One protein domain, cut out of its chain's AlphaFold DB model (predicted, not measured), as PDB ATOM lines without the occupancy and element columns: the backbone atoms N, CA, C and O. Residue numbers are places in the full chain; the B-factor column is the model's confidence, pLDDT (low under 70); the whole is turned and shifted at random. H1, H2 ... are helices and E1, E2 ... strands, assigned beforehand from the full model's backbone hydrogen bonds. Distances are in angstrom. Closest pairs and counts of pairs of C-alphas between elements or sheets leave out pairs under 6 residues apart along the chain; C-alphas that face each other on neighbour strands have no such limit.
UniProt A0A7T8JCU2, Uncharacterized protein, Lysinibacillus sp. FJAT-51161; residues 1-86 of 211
ATOM      1  N   MET A   1     146.053 134.524 150.061       91.06
ATOM      2  CA  MET A   1     145.594 134.434 151.467       91.06
ATOM      3  C   MET A   1     146.765 133.992 152.321       91.06
ATOM      4  O   MET A   1     147.725 133.483 151.759       91.06
ATOM      5  N   TYR A   2     146.691 134.207 153.626       93.75
ATOM      6  CA  TYR A   2     147.616 133.641 154.602       93.75
ATOM      7  C   TYR A   2     146.847 132.751 155.565       93.75
ATOM      8  O   TYR A   2     145.635 132.889 155.686       93.75
ATOM      9  N   PHE A   3     147.544 131.874 156.267       95.69
ATOM     10  CA  PHE A   3     146.950 131.003 157.272       95.69
ATOM     11  C   PHE A   3     147.650 131.205 158.605       95.69
ATOM     12  O   PHE A   3     148.867 131.352 158.620       95.69
ATOM     13  N   SER A   4     146.912 131.217 159.709       95.38
ATOM     14  CA  SER A   4     147.474 131.161 161.063       95.38
ATOM     15  C   SER A   4     147.024 129.890 161.764       95.38
ATOM     16  O   SER A   4     146.065 129.248 161.343       95.38
ATOM     17  N   ILE A   5     147.687 129.564 162.868       94.75
ATOM     18  CA  ILE A   5     147.307 128.453 163.733       94.75
ATOM     19  C   ILE A   5     146.793 129.023 165.051       94.75
ATOM     20  O   ILE A   5     147.498 129.805 165.699       94.75
ATOM     21  N   ASN A   6     145.597 128.599 165.449       92.69
ATOM     22  CA  ASN A   6     145.085 128.824 166.790       92.69
ATOM     23  C   ASN A   6     145.031 127.497 167.560       92.69
ATOM     24  O   ASN A   6     144.840 126.432 166.974       92.69
ATOM     25  N   ALA A   7     145.172 127.585 168.875       91.00
ATOM     26  CA  ALA A   7     144.956 126.508 169.822       91.00
ATOM     27  C   ALA A   7     143.912 126.944 170.849       91.00
ATOM     28  O   ALA A   7     143.953 128.082 171.316       91.00
ATOM     29  N   TYR A   8     142.987 126.065 171.205       85.56
ATOM     30  CA  TYR A   8     141.889 126.380 172.117       85.56
ATOM     31  C   TYR A   8     141.433 125.126 172.876       85.56
ATOM     32  O   TYR A   8     141.687 124.005 172.435       85.56
ATOM     33  N   LYS A   9     140.760 125.304 174.016       80.69
ATOM     34  CA  LYS A   9     140.165 124.210 174.804       80.69
ATOM     35  C   LYS A   9     138.639 124.291 174.731       80.69
ATOM     36  O   LYS A   9     138.068 125.364 174.924       80.69
ATOM     37  N   TYR A  10     137.970 123.169 174.464       64.12
ATOM     38  CA  TYR A  10     136.505 123.085 174.474       64.12
ATOM     39  C   TYR A  10     136.009 122.785 175.893       64.12
ATOM     40  O   TYR A  10     135.594 121.669 176.189       64.12
ATOM     41  N   LEU A  11     136.025 123.779 176.787       55.56
ATOM     42  CA  LEU A  11     135.392 123.636 178.100       55.56
ATOM     43  C   LEU A  11     134.271 124.667 178.284       55.56
ATOM     44  O   LEU A  11     134.511 125.848 178.523       55.56
ATOM     45  N   LEU A  12     133.022 124.193 178.193       44.28
ATOM     46  CA  LEU A  12     131.815 124.881 178.688       44.28
ATOM     47  C   LEU A  12     131.599 126.327 178.180       44.28
ATOM     48  O   LEU A  12     130.990 127.139 178.875       44.28
ATOM     49  N   GLY A  13     132.056 126.650 176.966       48.41
ATOM     50  CA  GLY A  13     131.836 127.963 176.343       48.41
ATOM     51  C   GLY A  13     132.797 129.070 176.795       48.41
ATOM     52  O   GLY A  13     132.537 130.240 176.525       48.41
ATOM     53  N   LEU A  14     133.902 128.720 177.463       51.75
ATOM     54  CA  LEU A  14     135.021 129.622 177.752       51.75
ATOM     55  C   LEU A  14     136.197 129.260 176.834       51.75
ATOM     56  O   LEU A  14     137.094 128.509 177.209       51.75
ATOM     57  N   GLU A  15     136.163 129.753 175.596       67.75
ATOM     58  CA  GLU A  15     137.193 129.478 174.588       67.75
ATOM     59  C   GLU A  15     138.427 130.362 174.816       67.75
ATOM     60  O   GLU A  15     138.642 131.356 174.120       67.75
ATOM     61  N   ASP A  16     139.269 130.007 175.789       80.50
ATOM     62  CA  ASP A  16     140.615 130.577 175.850       80.50
ATOM     63  C   ASP A  16     141.392 130.115 174.608       80.50
ATOM     64  O   ASP A  16     141.900 128.994 174.528       80.50
ATOM     65  N   THR A  17     141.438 130.997 173.611       87.38
ATOM     66  CA  THR A  17     142.108 130.766 172.334       87.38
ATOM     67  C   THR A  17     143.464 131.447 172.329       87.38
ATOM     68  O   THR A  17     143.612 132.590 172.760       87.38
ATOM     69  N   PHE A  18     144.466 130.766 171.792       91.62
ATOM     70  CA  PHE A  18     145.823 131.262 171.648       91.62
ATOM     71  C   PHE A  18     146.249 131.158 170.191       91.62
ATOM     72  O   PHE A  18     146.022 130.138 169.551       91.62
ATOM     73  N   ARG A  19     146.910 132.186 169.666       93.56
ATOM     74  CA  ARG A  19     147.465 132.185 168.310       93.56
ATOM     75  C   ARG A  19     148.979 132.092 168.348       93.56
ATOM     76  O   ARG A  19     149.620 132.782 169.145       93.56
ATOM     77  N   LEU A  20     149.521 131.271 167.455       95.94
ATOM     78  CA  LEU A  20     150.955 131.117 167.255       95.94
ATOM     79  C   LEU A  20     151.583 132.413 166.723       95.94
ATOM     80  O   LEU A  20     151.119 132.995 165.737       95.94
ATOM     81  N   THR A  21     152.667 132.849 167.352       95.62
ATOM     82  CA  THR A  21     153.432 134.043 166.977       95.62
ATOM     83  C   THR A  21     154.741 133.677 166.273       95.62
ATOM     84  O   THR A  21     155.228 132.550 166.353       95.62
ATOM     85  N   LYS A  22     155.360 134.640 165.578       95.50
ATOM     86  CA  LYS A  22     156.603 134.429 164.803       95.50
ATOM     87  C   LYS A  22     157.801 133.947 165.631       95.50
ATOM     88  O   LYS A  22     158.727 133.373 165.070       95.50
ATOM     89  N   ASN A  23     157.812 134.205 166.939       93.31
ATOM     90  CA  ASN A  23     158.837 133.719 167.870       93.31
ATOM     91  C   ASN A  23     158.535 132.314 168.431       93.31
ATOM     92  O   ASN A  23     159.301 131.834 169.260       93.31
ATOM     93  N   GLY A  24     157.460 131.655 167.983       91.31
ATOM     94  CA  GLY A  24     157.067 130.318 168.435       91.31
ATOM     95  C   GLY A  24     156.286 130.297 169.753       91.31
ATOM     96  O   GLY A  24     156.064 129.224 170.306       91.31
ATOM     97  N   GLU A  25     155.874 131.462 170.259       93.50
ATOM     98  CA  GLU A  25     155.031 131.582 171.450       93.50
ATOM     99  C   GLU A  25     153.536 131.531 171.087       93.50
ATOM    100  O   GLU A  25     153.135 131.619 169.925       93.50
ATOM    101  N   TRP A  26     152.694 131.391 172.109       93.62
ATOM    102  CA  TRP A  26     151.240 131.336 171.973       93.62
ATOM    103  C   TRP A  26     150.618 132.494 172.739       93.62
ATOM    104  O   TRP A  26     150.701 132.565 173.965       93.62
ATOM    105  N   ARG A  27     149.994 133.422 172.012       91.75
ATOM    106  CA  ARG A  27     149.393 134.630 172.587       91.75
ATOM    107  C   ARG A  27     147.880 134.489 172.645       91.75
ATOM    108  O   ARG A  27     147.268 134.200 171.620       91.75
ATOM    109  N   LYS A  28     147.290 134.771 173.809       90.50
ATOM    110  CA  LYS A  28     145.834 134.804 173.992       90.50
ATOM    111  C   LYS A  28     145.171 135.756 172.986       90.50
ATOM    112  O   LYS A  28     145.671 136.858 172.755       90.50
ATOM    113  N   GLN A  29     144.077 135.309 172.385       84.50
ATOM    114  CA  GLN A  29     143.246 136.057 171.448       84.50
ATOM    115  C   GLN A  29     141.851 136.236 172.037       84.50
ATOM    116  O   GLN A  29     141.280 135.296 172.581       84.50
ATOM    117  N   GLU A  30     141.315 137.446 171.905       77.94
ATOM    118  CA  GLU A  30     139.952 137.788 172.334       77.94
ATOM    119  C   GLU A  30     139.019 138.031 171.137       77.94
ATOM    120  O   GLU A  30     137.803 137.946 171.278       77.94
ATOM    121  N   ASP A  31     139.581 138.296 169.953       77.81
ATOM    122  CA  ASP A  31     138.837 138.525 168.716       77.81
ATOM    123  C   ASP A  31     139.437 137.692 167.576       77.81
ATOM    124  O   ASP A  31     140.569 137.912 167.139       77.81
ATOM    125  N   PHE A  32     138.660 136.728 167.082       68.94
ATOM    126  CA  PHE A  32     139.067 135.831 166.002       68.94
ATOM    127  C   PHE A  32     139.201 136.543 164.652       68.94
ATOM    128  O   PHE A  32     139.959 136.071 163.802       68.94
ATOM    129  N   LYS A  33     138.512 137.678 164.463       70.94
ATOM    130  CA  LYS A  33     138.481 138.429 163.200       70.94
ATOM    131  C   LYS A  33     139.755 139.238 162.971       70.94
ATOM    132  O   LYS A  33     140.101 139.548 161.832       70.94
ATOM    133  N   LEU A  34     140.455 139.601 164.044       76.44
ATOM    134  CA  LEU A  34     141.645 140.438 163.968       76.44
ATOM    135  C   LEU A  34     142.912 139.588 163.883       76.44
ATOM    136  O   LEU A  34     143.041 138.536 164.508       76.44
ATOM    137  N   PHE A  35     143.885 140.065 163.109       82.94
ATOM    138  CA  PHE A  35     145.210 139.465 163.024       82.94
ATOM    139  C   PHE A  35     146.303 140.530 163.001       82.94
ATOM    140  O   PHE A  35     146.135 141.621 162.453       82.94
ATOM    141  N   ASP A  36     147.437 140.211 163.617       88.38
ATOM    142  CA  ASP A  36     148.569 141.119 163.784       88.38
ATOM    143  C   ASP A  36     149.696 140.696 162.839       88.38
ATOM    144  O   ASP A  36     150.428 139.747 163.115       88.38
ATOM    145  N   LYS A  37     149.852 141.411 161.718       86.88
ATOM    146  CA  LYS A  37     150.862 141.084 160.695       86.88
ATOM    147  C   LYS A  37     152.297 141.101 161.195       86.88
ATOM    148  O   LYS A  37     153.152 140.427 160.614       86.88
ATOM    149  N   GLU A  38     152.567 141.828 162.270       90.12
ATOM    150  CA  GLU A  38     153.908 141.924 162.821       90.12
ATOM    151  C   GLU A  38     154.209 140.771 163.774       90.12
ATOM    152  O   GLU A  38     155.346 140.294 163.788       90.12
ATOM    153  N   LYS A  39     153.201 140.268 164.495       93.25
ATOM    154  CA  LYS A  39     153.387 139.267 165.558       93.25
ATOM    155  C   LYS A  39     152.948 137.858 165.192       93.25
ATOM    156  O   LYS A  39     153.615 136.914 165.612       93.25
ATOM    157  N   ASP A  40     151.854 137.706 164.453       95.00
ATOM    158  CA  ASP A  40     151.266 136.400 164.160       95.00
ATOM    159  C   ASP A  40     152.143 135.627 163.166       95.00
ATOM    160  O   ASP A  40     152.727 136.196 162.234       95.00
ATOM    161  N   MET A  41     152.261 134.317 163.379       96.88
ATOM    162  CA  MET A  41     152.911 133.433 162.422       96.88
ATOM    163  C   MET A  41     151.937 133.113 161.289       96.88
ATOM    164  O   MET A  41     150.856 132.571 161.526       96.88
ATOM    165  N   PHE A  42     152.345 133.435 160.060       96.38
ATOM    166  CA  PHE A  42     151.570 133.146 158.862       96.38
ATOM    167  C   PHE A  42     152.230 132.108 157.972       96.38
ATOM    168  O   PHE A  42     153.448 132.077 157.812       96.38
ATOM    169  N   PHE A  43     151.378 131.316 157.338       97.06
ATOM    170  CA  PHE A  43     151.727 130.297 156.367       97.06
ATOM    171  C   PHE A  43     151.097 130.640 155.017       97.06
ATOM    172  O   PHE A  43     150.009 131.216 154.949       97.06
ATOM    173  N   GLU A  44     151.783 130.290 153.931       95.50
ATOM    174  CA  GLU A  44     151.314 130.556 152.562       95.50
ATOM    175  C   GLU A  44     150.217 129.578 152.110       95.50
ATOM    176  O   GLU A  44     149.465 129.875 151.182       95.50
ATOM    177  N   SER A  45     150.095 128.428 152.779       96.00
ATOM    178  CA  SER A  45     149.074 127.412 152.515       96.00
ATOM    179  C   SER A  45     148.605 126.730 153.796       96.00
ATOM    180  O   SER A  45     149.319 126.705 154.806       96.00
ATOM    181  N   PHE A  46     147.417 126.125 153.731       95.94
ATOM    182  CA  PHE A  46     146.896 125.270 154.793       95.94
ATOM    183  C   PHE A  46     147.870 124.121 155.092       95.94
ATOM    184  O   PHE A  46     148.210 123.896 156.249       95.94
ATOM    185  N   GLN A  47     148.408 123.450 154.063       95.94
ATOM    186  CA  GLN A  47     149.370 122.353 154.244       95.94
ATOM    187  C   GLN A  47     150.648 122.796 154.946       95.94
ATOM    188  O   GLN A  47     151.220 122.014 155.697       95.94
ATOM    189  N   ALA A  48     151.125 124.017 154.701       97.31
ATOM    190  CA  ALA A  48     152.305 124.526 155.387       97.31
ATOM    191  C   ALA A  48     152.036 124.709 156.891       97.31
ATOM    192  O   ALA A  48     152.879 124.321 157.698       97.31
ATOM    193  N   ALA A  49     150.860 125.226 157.262       96.94
ATOM    194  CA  ALA A  49     150.436 125.350 158.660       96.94
ATOM    195  C   ALA A  49     150.236 123.975 159.327       96.94
ATOM    196  O   ALA A  49     150.786 123.708 160.393       96.94
ATOM    197  N   ASP A  50     149.513 123.073 158.666       94.50
ATOM    198  CA  ASP A  50     149.253 121.706 159.130       94.50
ATOM    199  C   ASP A  50     150.553 120.895 159.294       94.50
ATOM    200  O   ASP A  50     150.794 120.239 160.308       94.50
ATOM    201  N   ASN A  51     151.471 121.012 158.335       94.88
ATOM    202  CA  ASN A  51     152.778 120.378 158.433       94.88
ATOM    203  C   ASN A  51     153.631 120.968 159.563       94.88
ATOM    204  O   ASN A  51     154.331 120.224 160.252       94.88
ATOM    205  N   TRP A  52     153.563 122.286 159.780       95.88
ATOM    206  CA  TRP A  52     154.240 122.923 160.904       95.88
ATOM    207  C   TRP A  52     153.729 122.367 162.236       95.88
ATOM    208  O   TRP A  52     154.551 121.985 163.070       95.88
ATOM    209  N   LEU A  53     152.407 122.234 162.405       92.50
ATOM    210  CA  LEU A  53     151.799 121.631 163.596       92.50
ATOM    211  C   LEU A  53     152.321 120.219 163.860       92.50
ATOM    212  O   LEU A  53     152.666 119.907 164.993       92.50
ATOM    213  N   ARG A  54     152.412 119.370 162.832       89.75
ATOM    214  CA  ARG A  54     152.896 117.989 162.994       89.75
ATOM    215  C   ARG A  54     154.368 117.904 163.394       89.75
ATOM    216  O   ARG A  54     154.726 117.059 164.206       89.75
ATOM    217  N   ILE A  55     155.222 118.743 162.804       92.25
ATOM    218  CA  ILE A  55     156.683 118.647 162.964       92.25
ATOM    219  C   ILE A  55     157.173 119.326 164.248       92.25
ATOM    220  O   ILE A  55     158.171 118.893 164.816       92.25
ATOM    221  N   ASN A  56     156.493 120.378 164.712       91.69
ATOM    222  CA  ASN A  56     156.946 121.180 165.857       91.69
ATOM    223  C   ASN A  56     156.370 120.710 167.198       91.69
ATOM    224  O   ASN A  56     156.454 121.433 168.187       91.69
ATOM    225  N   ARG A  57     155.787 119.510 167.252       87.00
ATOM    226  CA  ARG A  57     155.388 118.887 168.517       87.00
ATOM    227  C   ARG A  57     156.615 118.333 169.268       87.00
ATOM    228  O   ARG A  57     157.548 117.851 168.623       87.00
ATOM    229  N   PRO A  58     156.603 118.333 170.615       89.06
ATOM    230  CA  PRO A  58     155.527 118.832 171.475       89.06
ATOM    231  C   PRO A  58     155.490 120.366 171.559       89.06
ATOM    232  O   PRO A  58     156.504 121.035 171.371       89.06
ATOM    233  N   LEU A  59     154.307 120.921 171.828       90.50
ATOM    234  CA  LEU A  59     154.080 122.370 171.892       90.50
ATOM    235  C   LEU A  59     153.905 122.817 173.344       90.50
ATOM    236  O   LEU A  59     153.324 122.098 174.145       90.50
ATOM    237  N   THR A  60     154.365 124.020 173.691       91.00
ATOM    238  CA  THR A  60     154.062 124.637 174.992       91.00
ATOM    239  C   THR A  60     153.051 125.757 174.805       91.00
ATOM    240  O   THR A  60     153.378 126.783 174.212       91.00
ATOM    241  N   ILE A  61     151.834 125.576 175.315       90.38
ATOM    242  CA  ILE A  61     150.718 126.514 175.149       90.38
ATOM    243  C   ILE A  61     150.261 126.939 176.536       90.38
ATOM    244  O   ILE A  61     149.924 126.100 177.361       90.38
ATOM    245  N   ASN A  62     150.310 128.242 176.821       88.25
ATOM    246  CA  ASN A  62     149.962 128.787 178.138       88.25
ATOM    247  C   ASN A  62     150.702 128.111 179.322       88.25
ATOM    248  O   ASN A  62     150.164 127.969 180.415       88.25
ATOM    249  N   GLY A  63     151.947 127.675 179.098       86.00
ATOM    250  CA  GLY A  63     152.758 126.966 180.097       86.00
ATOM    251  C   GLY A  63     152.466 125.466 180.229       86.00
ATOM    252  O   GLY A  63     153.161 124.790 180.983       86.00
ATOM    253  N   GLU A  64     151.497 124.934 179.484       88.06
ATOM    254  CA  GLU A  64     151.172 123.509 179.434       88.06
ATOM    255  C   GLU A  64     151.907 122.828 178.274       88.06
ATOM    256  O   GLU A  64     151.963 123.362 177.165       88.06
ATOM    257  N   ASN A  65     152.471 121.644 178.520       87.31
ATOM    258  CA  ASN A  65     153.079 120.821 177.478       87.31
ATOM    259  C   ASN A  65     151.993 119.979 176.787       87.31
ATOM    260  O   ASN A  65     151.286 119.217 177.444       87.31
ATOM    261  N   VAL A  66     151.875 120.125 175.470       85.81
ATOM    262  CA  VAL A  66     150.906 119.438 174.617       85.81
ATOM    263  C   VAL A  66     151.652 118.399 173.781       85.81
ATOM    264  O   VAL A  66     152.252 118.714 172.746       85.81
ATOM    265  N   GLU A  67     151.623 117.151 174.251       73.06
ATOM    266  CA  GLU A  67     152.188 115.982 173.571       73.06
ATOM    267  C   GLU A  67     151.064 115.201 172.853       73.06
ATOM    268  O   GLU A  67     149.996 115.009 173.416       73.06
ATOM    269  N   ASN A  68     151.305 114.832 171.590       60.38
ATOM    270  CA  ASN A  68     150.473 114.080 170.626       60.38
ATOM    271  C   ASN A  68     149.053 113.573 170.989       60.38
ATOM    272  O   ASN A  68     148.860 112.832 171.943       60.38
ATOM    273  N   ASP A  69     148.136 113.842 170.041       56.00
ATOM    274  CA  ASP A  69     146.891 113.142 169.657       56.00
ATOM    275  C   ASP A  69     146.511 111.894 170.474       56.00
ATOM    276  O   ASP A  69     146.661 110.759 170.016       56.00
ATOM    277  N   GLU A  70     145.876 112.085 171.625       46.56
ATOM    278  CA  GLU A  70     144.830 111.146 172.012       46.56
ATOM    279  C   GLU A  70     143.524 111.660 171.421       46.56
ATOM    280  O   GLU A  70     143.072 112.766 171.726       46.56
ATOM    281  N   THR A  71     142.944 110.854 170.526       46.44
ATOM    282  CA  THR A  71     141.573 111.014 170.041       46.44
ATOM    283  C   THR A  71     140.691 111.420 171.210       46.44
ATOM    284  O   THR A  71     140.522 110.641 172.152       46.44
ATOM    285  N   VAL A  72     140.162 112.642 171.148       48.44
ATOM    286  CA  VAL A  72     139.212 113.171 172.119       48.44
ATOM    287  C   VAL A  72     137.986 112.259 172.087       48.44
ATOM    288  O   VAL A  72     137.115 112.387 171.235       48.44
ATOM    289  N   THR A  73     137.972 111.265 172.968       48.22
ATOM    290  CA  THR A  73     136.854 110.329 173.158       48.22
ATOM    291  C   THR A  73     135.993 110.734 174.347       48.22
ATOM    292  O   THR A  73     134.955 110.122 174.583       48.22
ATOM    293  N   ASP A  74     136.396 111.784 175.068       54.12
ATOM    294  CA  ASP A  74     135.749 112.233 176.289       54.12
ATOM    295  C   ASP A  74     135.301 113.693 176.162       54.12
ATOM    296  O   ASP A  74     136.087 114.579 175.826       54.12
ATOM    297  N   LEU A  75     134.024 113.941 176.458       51.31
ATOM    298  CA  LEU A  75     133.406 115.274 176.496       51.31
ATOM    299  C   LEU A  75     133.995 116.163 177.606       51.31
ATOM    300  O   LEU A  75     133.688 117.350 177.670       51.31
ATOM    301  N   LEU A  76     134.816 115.584 178.488       58.03
ATOM    302  CA  LEU A  76     135.539 116.262 179.563       58.03
ATOM    303  C   LEU A  76     137.023 116.500 179.241       58.03
ATOM    304  O   LEU A  76     137.786 116.859 180.137       58.03
ATOM    305  N   ASN A  77     137.453 116.275 177.996       64.12
ATOM    306  CA  ASN A  77     138.847 116.464 177.627       64.12
ATOM    307  C   ASN A  77     139.221 117.957 177.605       64.12
ATOM    308  O   ASN A  77     138.743 118.714 176.766       64.12
ATOM    309  N   ASP A  78     140.115 118.353 178.512       72.00
ATOM    310  CA  ASP A  78     140.672 119.706 178.611       72.00
ATOM    311  C   ASP A  78     141.923 119.902 177.726       72.00
ATOM    312  O   ASP A  78     142.683 120.850 177.904       72.00
ATOM    313  N   ASN A  79     142.188 119.004 176.773       79.12
ATOM    314  CA  ASN A  79     143.315 119.137 175.852       79.12
ATOM    315  C   ASN A  79     143.101 120.271 174.843       79.12
ATOM    316  O   ASN A  79     141.988 120.558 174.393       79.12
ATOM    317  N   TYR A  80     144.214 120.869 174.416       84.56
ATOM    318  CA  TYR A  80     144.210 121.827 173.322       84.56
ATOM    319  C   TYR A  80     143.834 121.150 172.000       84.56
ATOM    320  O   TYR A  80     144.506 120.233 171.530       84.56
ATOM    321  N   SER A  81     142.781 121.665 171.379       85.44
ATOM    322  CA  SER A  81     142.477 121.478 169.966       85.44
ATOM    323  C   SER A  81     143.178 122.554 169.145       85.44
ATOM    324  O   SER A  81     143.453 123.647 169.640       85.44
ATOM    325  N   PHE A  82     143.448 122.254 167.876       89.38
ATOM    326  CA  PHE A  82     144.064 123.195 166.946       89.38
ATOM    327  C   PHE A  82     143.117 123.496 165.790       89.38
ATOM    328  O   PHE A  82     142.437 122.607 165.284       89.38
ATOM    329  N   GLU A  83     143.112 124.744 165.337       89.94
ATOM    330  CA  GLU A  83     142.464 125.151 164.093       89.94
ATOM    331  C   GLU A  83     143.427 125.962 163.227       89.94
ATOM    332  O   GLU A  83     144.260 126.728 163.722       89.94
ATOM    333  N   ILE A  84     143.285 125.810 161.913       94.06
ATOM    334  CA  ILE A  84     143.960 126.649 160.929       94.06
ATOM    335  C   ILE A  84     142.941 127.666 160.422       94.06
ATOM    336  O   ILE A  84     141.872 127.298 159.932       94.06
ATOM    337  N   VAL A  85     143.279 128.946 160.549       93.69
ATOM    338  CA  VAL A  85     142.404 130.070 160.193       93.69
ATOM    339  C   VAL A  85     142.942 130.766 158.958       93.69
ATOM    340  O   VAL A  85     144.133 131.076 158.883       93.69
ATOM    341  N   ALA A  86     142.065 131.019 157.990       94.50
ATOM    342  CA  ALA A  86     142.402 131.690 156.746       94.50
ATOM    343  C   ALA A  86     142.212 133.210 156.846       94.50
ATOM    344  O   ALA A  86     141.146 133.709 157.194       94.50
TER     345      ALA A  86
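Overview. This is residues 1 to 86 of the 211 residues of an uncharacterized protein of Lysinibacillus sp. FJAT-51161 (UniProt A0A7T8JCU2). A strongly twisted sheet of four antiparallel strands has one helix, H1, packed over one face at its E1 and E6 part, and a small separate hairpin, E4 and E5, stands near the E3 part, where E4 comes closest to the sheet. The loop at residues 10 to 15 and the long link at residues 70 to 77 reach toward one end of the longest axis, with Glu 38 toward the other. The 86 printed residues run E1 E2 E3 H1 E4 E5 E6, one named helix and six named strands, and the larger sheet has the order E3 E2 E1 E6. The class is mixed, helices and strands, with 37 residues, under half, in named elements. The whole is compact and rounded, with a radius of gyration of the C-alphas of 12.7 A and spans of 35 by 27 by 22 A.

Arrangement. Start in the sheet with E1, residues 2 to 8, an inner strand. Its neighbour E6, residues 81 to 86, is antiparallel at 156 degrees, and N 4 and O 85 are 2.9 A apart. On its other side find E2, residues 17 to 20, in a hairpin with E1, with N 7 and O 18 at 2.8 A. Next comes the edge strand E3, residues 26 to 29, in a hairpin with E2, with N 27 and O 19 at 3.0 A. E1, E2 and E3 form a meander, each strand the antiparallel neighbour of the one before. H1, residues 46 to 55, is on the sheet at a height of 8.1 A, which gives two layers, a helix on one face of a sheet. It lies over E1 and runs slantwise to the strands, at 41 degrees to E1 on the local plane; their closest C-alphas are those of Phe 3 and Phe 46, 6.2 A apart. In H1 every O i to N i+4 pair is within hydrogen-bond range. E4, residues 59 to 61, and E5, residues 64 to 66, form a hairpin, with N 66 and O 59 at 2.8 A. The closest C-alphas of E3 and E4 are those of Trp 26 and Ile 61, 5.8 A apart. E5 is apart from H1.

Along the chain. Find C-alpha 2 at (147.616, 133.641, 154.602); from there E1 runs 19.8 A to C-alpha 8. H1 begins at C-alpha 46, (146.896, 125.270, 154.793), and spans 14.4 A. E6 runs 16.7 A to C-alpha 86 at (142.402, 131.690, 156.746).

Size, cuts and confidence. The C-alphas farthest apart, of Glu 38 and Thr 73, are 37.4 A apart. The printed part has no cut. The links E3 to H1 and E5 to E6 are long. Look for pLDDT under 70 at residues 10 to 15, residue 32 and residues 68 to 77.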